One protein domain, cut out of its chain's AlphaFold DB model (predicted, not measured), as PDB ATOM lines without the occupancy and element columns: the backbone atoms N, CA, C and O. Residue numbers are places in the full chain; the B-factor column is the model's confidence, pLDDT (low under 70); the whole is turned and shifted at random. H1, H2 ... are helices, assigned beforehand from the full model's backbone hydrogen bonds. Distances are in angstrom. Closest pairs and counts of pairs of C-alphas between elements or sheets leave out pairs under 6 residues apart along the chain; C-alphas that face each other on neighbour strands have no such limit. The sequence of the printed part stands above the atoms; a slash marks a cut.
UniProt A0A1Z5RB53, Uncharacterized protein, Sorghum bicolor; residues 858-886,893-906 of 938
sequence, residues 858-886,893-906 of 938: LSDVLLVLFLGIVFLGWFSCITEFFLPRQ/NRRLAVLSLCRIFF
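This is residues 858 to 886 and 893 to 906 of the 938 residues of an uncharacterized protein of Sorghum bicolor (UniProt A0A1Z5RB53). A long straight helix, H1, has a shorter helix, H2, folded back beside its later part, and the first residues of H1, 858 to 871, stick out free. The printed part has 43 residues with two named helices, H1 then H2, and no named strand; the class is all helix. It is loose, with a radius of gyration of the C-alphas of 12.9 A, and a rod in outline, spanning 45 by 17 by 12 A.

H1, residues 858 to 882, and H2, residues 893 to 906, are close but not clearly touching, with 2 pairs of C-alphas within 8 A. Their closest C-alphas, those of Thr 879 and Val 898, are 7.4 A apart. They run opposite ways at a steep tilt of 39 degrees. In H1 and H2 every O i to N i+4 pair is within hydrogen-bond range.

H1 begins with C-alpha 858 at (254.437, 228.416, 222.861) and measures 36.0 A to C-alpha 882. H2 measures 19.7 A and ends with C-alpha 906 at (256.872, 250.068, 227.713).

The two C-alphas farthest apart, those of Leu 858 and Gln 886, are 45.2 A apart. Residues 887 to 892 are not printed, and C-alphas 886 and 893 are 12.8 A apart across this cut. The mean pLDDT of the printed part is 77.3; residues 884 to 886 and 903 to 906 are under 70.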
ATOM      1  N   LEU A 858     255.174 227.878 221.698       71.69
ATOM      2  CA  LEU A 858     254.437 228.416 222.861       71.69
ATOM      3  C   LEU A 858     255.344 228.581 224.105       71.69
ATOM      4  O   LEU A 858     255.157 229.505 224.896       71.69
ATOM      5  N   SER A 859     256.351 227.712 224.266       72.12
ATOM      6  CA  SER A 859     257.320 227.776 225.365       72.12
ATOM      7  C   SER A 859     258.229 229.005 225.317       72.12
ATOM      8  O   SER A 859     258.580 229.509 226.379       72.12
ATOM      9  N   ASP A 860     258.558 229.541 224.138       72.75
ATOM     10  CA  ASP A 860     259.418 230.730 224.025       72.75
ATOM     11  C   ASP A 860     258.628 232.000 224.333       72.75
ATOM     12  O   ASP A 860     259.119 232.881 225.038       72.75
ATOM     13  N   VAL A 861     257.365 232.062 223.898       83.44
ATOM     14  CA  VAL A 861     256.445 233.144 224.285       83.44
ATOM     15  C   VAL A 861     256.260 233.161 225.806       83.44
ATOM     16  O   VAL A 861     256.357 234.222 226.423       83.44
ATOM     17  N   LEU A 862     256.069 231.994 226.431       84.94
ATOM     18  CA  LEU A 862     255.976 231.870 227.889       84.94
ATOM     19  C   LEU A 862     257.299 232.207 228.599       84.94
ATOM     20  O   LEU A 862     257.265 232.874 229.633       84.94
ATOM     21  N   LEU A 863     258.453 231.820 228.046       86.12
ATOM     22  CA  LEU A 863     259.773 232.147 228.597       86.12
ATOM     23  C   LEU A 863     260.038 233.659 228.571       86.12
ATOM     24  O   LEU A 863     260.462 234.224 229.580       86.12
ATOM     25  N   VAL A 864     259.749 234.328 227.451       86.94
ATOM     26  CA  VAL A 864     259.888 235.788 227.308       86.94
ATOM     27  C   VAL A 864     258.943 236.523 228.262       86.94
ATOM     28  O   VAL A 864     259.352 237.492 228.902       86.94
ATOM     29  N   LEU A 865     257.705 236.046 228.416       88.00
ATOM     30  CA  LEU A 865     256.719 236.647 229.316       88.00
ATOM     31  C   LEU A 865     257.111 236.449 230.794       88.00
ATOM     32  O   LEU A 865     257.046 237.396 231.579       88.00
ATOM     33  N   PHE A 866     257.618 235.268 231.165       88.44
ATOM     34  CA  PHE A 866     258.152 234.989 232.503       88.44
ATOM     35  C   PHE A 866     259.387 235.844 232.824       88.44
ATOM     36  O   PHE A 866     259.436 236.487 233.875       88.44
ATOM     37  N   LEU A 867     260.357 235.924 231.903       88.69
ATOM     38  CA  LEU A 867     261.522 236.804 232.041       88.69
ATOM     39  C   LEU A 867     261.095 238.271 232.173       88.69
ATOM     40  O   LEU A 867     261.603 238.970 233.047       88.69
ATOM     41  N   GLY A 868     260.120 238.724 231.379       92.56
ATOM     42  CA  GLY A 868     259.546 240.067 231.479       92.56
ATOM     43  C   GLY A 868     258.966 240.370 232.865       92.56
ATOM     44  O   GLY A 868     259.255 241.427 233.425       92.56
ATOM     45  N   ILE A 869     258.216 239.436 233.461       90.06
ATOM     46  CA  ILE A 869     257.680 239.577 234.827       90.06
ATOM     47  C   ILE A 869     258.813 239.657 235.864       90.06
ATOM     48  O   ILE A 869     258.778 240.527 236.734       90.06
ATOM     49  N   VAL A 870     259.837 238.801 235.758       89.00
ATOM     50  CA  VAL A 870     260.994 238.810 236.674       89.00
ATOM     51  C   VAL A 870     261.778 240.125 236.570       89.00
ATOM     52  O   VAL A 870     262.097 240.731 237.596       89.00
ATOM     53  N   PHE A 871     262.032 240.618 235.353       88.00
ATOM     54  CA  PHE A 871     262.696 241.906 235.132       88.00
ATOM     55  C   PHE A 871     261.866 243.092 235.641       88.00
ATOM     56  O   PHE A 871     262.428 243.991 236.264       88.00
ATOM     57  N   LEU A 872     260.542 243.090 235.443       88.06
ATOM     58  CA  LEU A 872     259.651 244.129 235.975       88.06
ATOM     59  C   LEU A 872     259.628 244.136 237.509       88.06
ATOM     60  O   LEU A 872     259.702 245.207 238.108       88.06
ATOM     61  N   GLY A 873     259.588 242.962 238.150       90.00
ATOM     62  CA  GLY A 873     259.688 242.843 239.608       90.00
ATOM     63  C   GLY A 873     261.013 243.395 240.139       90.00
ATOM     64  O   GLY A 873     261.022 244.230 241.043       90.00
ATOM     65  N   TRP A 874     262.132 243.007 239.521       90.06
ATOM     66  CA  TRP A 874     263.465 243.493 239.888       90.06
ATOM     67  C   TRP A 874     263.607 245.013 239.700       90.06
ATOM     68  O   TRP A 874     264.081 245.709 240.601       90.06
ATOM     69  N   PHE A 875     263.120 245.553 238.579       84.19
ATOM     70  CA  PHE A 875     263.136 246.993 238.301       84.19
ATOM     71  C   PHE A 875     262.224 247.784 239.254       84.19
ATOM     72  O   PHE A 875     262.585 248.885 239.678       84.19
ATOM     73  N   SER A 876     261.080 247.223 239.657       85.12
ATOM     74  CA  SER A 876     260.208 247.819 240.679       85.12
ATOM     75  C   SER A 876     260.910 247.895 242.039       85.12
ATOM     76  O   SER A 876     260.885 248.946 242.676       85.12
ATOM     77  N   CYS A 877     261.604 246.835 242.468       83.38
ATOM     78  CA  CYS A 877     262.382 246.859 243.711       83.38
ATOM     79  C   CYS A 877     263.536 247.876 243.662       83.38
ATOM     80  O   CYS A 877     263.751 248.604 244.631       83.38
ATOM     81  N   ILE A 878     264.253 247.972 242.536       84.75
ATOM     82  CA  ILE A 878     265.329 248.960 242.352       84.75
ATOM     83  C   ILE A 878     264.769 250.387 242.390       84.75
ATOM     84  O   ILE A 878     265.290 251.230 243.119       84.75
ATOM     85  N   THR A 879     263.695 250.675 241.653       82.19
ATOM     86  CA  THR A 879     263.113 252.027 241.614       82.19
ATOM     87  C   THR A 879     262.499 252.450 242.948       82.19
ATOM     88  O   THR A 879     262.645 253.612 243.329       82.19
ATOM     89  N   GLU A 880     261.903 251.536 243.721       81.88
ATOM     90  CA  GLU A 880     261.472 251.849 245.089       81.88
ATOM     91  C   GLU A 880     262.638 252.127 246.049       81.88
ATOM     92  O   GLU A 880     262.473 252.942 246.961       81.88
ATOM     93  N   PHE A 881     263.797 251.492 245.861       76.31
ATOM     94  CA  PHE A 881     264.960 251.660 246.738       76.31
ATOM     95  C   PHE A 881     265.798 252.905 246.398       76.31
ATOM     96  O   PHE A 881     266.285 253.584 247.301       76.31
ATOM     97  N   PHE A 882     265.944 253.230 245.108       74.44
ATOM     98  CA  PHE A 882     266.782 254.341 244.637       74.44
ATOM     99  C   PHE A 882     266.056 255.689 244.496       74.44
ATOM    100  O   PHE A 882     266.737 256.710 244.418       74.44
ATOM    101  N   LEU A 883     264.715 255.752 244.509       78.50
ATOM    102  CA  LEU A 883     264.024 257.040 244.670       78.50
ATOM    103  C   LEU A 883     264.182 257.530 246.125       78.50
ATOM    104  O   LEU A 883     263.622 256.906 247.033       78.50
ATOM    105  N   PRO A 884     264.884 258.651 246.381       54.34
ATOM    106  CA  PRO A 884     265.129 259.112 247.741       54.34
ATOM    107  C   PRO A 884     263.819 259.491 248.444       54.34
ATOM    108  O   PRO A 884     262.973 260.194 247.889       54.34
ATOM    109  N   ARG A 885     263.676 259.082 249.712       55.75
ATOM    110  CA  ARG A 885     262.601 259.539 250.613       55.75
ATOM    111  C   ARG A 885     262.795 261.018 250.992       55.75
ATOM    112  O   ARG A 885     263.144 261.326 252.128       55.75
ATOM    113  N   GLN A 886     262.564 261.936 250.057       45.38
ATOM    114  CA  GLN A 886     262.454 263.367 250.343       45.38
ATOM    115  C   GLN A 886     260.989 263.806 250.286       45.38
ATOM    116  O   GLN A 886     260.418 263.944 249.212       45.38
ATOM    117  N   ASN A 893     251.119 259.650 244.795       71.88
ATOM    118  CA  ASN A 893     251.925 260.315 243.769       71.88
ATOM    119  C   ASN A 893     253.224 259.548 243.486       71.88
ATOM    120  O   ASN A 893     253.647 259.476 242.334       71.88
ATOM    121  N   ARG A 894     253.802 258.886 244.499       74.38
ATOM    122  CA  ARG A 894     254.955 257.985 244.325       74.38
ATOM    123  C   ARG A 894     254.597 256.768 243.466       74.38
ATOM    124  O   ARG A 894     255.297 256.488 242.495       74.38
ATOM    125  N   ARG A 895     253.475 256.096 243.753       74.62
ATOM    126  CA  ARG A 895     252.990 254.963 242.937       74.62
ATOM    127  C   ARG A 895     252.643 255.388 241.508       74.62
ATOM    128  O   ARG A 895     252.981 254.675 240.566       74.62
ATOM    129  N   LEU A 896     252.033 256.562 241.323       76.25
ATOM    130  CA  LEU A 896     251.764 257.126 239.995       76.25
ATOM    131  C   LEU A 896     253.050 257.462 239.224       76.25
ATOM    132  O   LEU A 896     253.097 257.221 238.020       76.25
ATOM    133  N   ALA A 897     254.102 257.951 239.888       73.00
ATOM    134  CA  ALA A 897     255.396 258.209 239.254       73.00
ATOM    135  C   ALA A 897     256.086 256.914 238.786       73.00
ATOM    136  O   ALA A 897     256.547 256.855 237.647       73.00
ATOM    137  N   VAL A 898     256.088 255.858 239.611       78.19
ATOM    138  CA  VAL A 898     256.626 254.536 239.230       78.19
ATOM    139  C   VAL A 898     255.824 253.938 238.067       78.19
ATOM    140  O   VAL A 898     256.408 253.549 237.060       78.19
ATOM    141  N   LEU A 899     254.486 253.962 238.129       74.38
ATOM    142  CA  LEU A 899     253.625 253.501 237.030       74.38
ATOM    143  C   LEU A 899     253.800 254.328 235.742       74.38
ATOM    144  O   LEU A 899     253.691 253.779 234.645       74.38
ATOM    145  N   SER A 900     254.086 255.628 235.858       73.44
ATOM    146  CA  SER A 900     254.398 256.501 234.721       73.44
ATOM    147  C   SER A 900     255.735 256.121 234.077       73.44
ATOM    148  O   SER A 900     255.789 255.929 232.864       73.44
ATOM    149  N   LEU A 901     256.788 255.909 234.875       71.62
ATOM    150  CA  LEU A 901     258.094 255.448 234.388       71.62
ATOM    151  C   LEU A 901     258.001 254.070 233.717       71.62
ATOM    152  O   LEU A 901     258.516 253.901 232.612       71.62
ATOM    153  N   CYS A 902     257.275 253.117 234.311       72.00
ATOM    154  CA  CYS A 902     257.013 251.814 233.693       72.00
ATOM    155  C   CYS A 902     256.248 251.944 232.364       72.00
ATOM    156  O   CYS A 902     256.592 251.266 231.397       72.00
ATOM    157  N   ARG A 903     255.251 252.840 232.275       64.94
ATOM    158  CA  ARG A 903     254.543 253.124 231.014       64.94
ATOM    159  C   ARG A 903     255.448 253.746 229.956       64.94
ATOM    160  O   ARG A 903     255.377 253.324 228.810       64.94
ATOM    161  N   ILE A 904     256.294 254.710 230.321       68.88
ATOM    162  CA  ILE A 904     257.246 255.335 229.390       68.88
ATOM    163  C   ILE A 904     258.169 254.263 228.801       68.88
ATOM    164  O   ILE A 904     258.273 254.173 227.581       68.88
ATOM    165  N   PHE A 905     258.738 253.397 229.646       60.91
ATOM    166  CA  PHE A 905     259.630 252.316 229.214       60.91
ATOM    167  C   PHE A 905     258.934 251.310 228.276       60.91
ATOM    168  O   PHE A 905     259.516 250.881 227.279       60.91
ATOM    169  N   PHE A 906     257.667 250.976 228.550       54.22
ATOM    170  CA  PHE A 906     256.872 250.068 227.713       54.22
ATOM    171  C   PHE A 906     256.473 250.700 226.366       54.22
ATOM    172  O   PHE A 906     256.508 250.032 225.331       54.22
TER     173      PHE A 906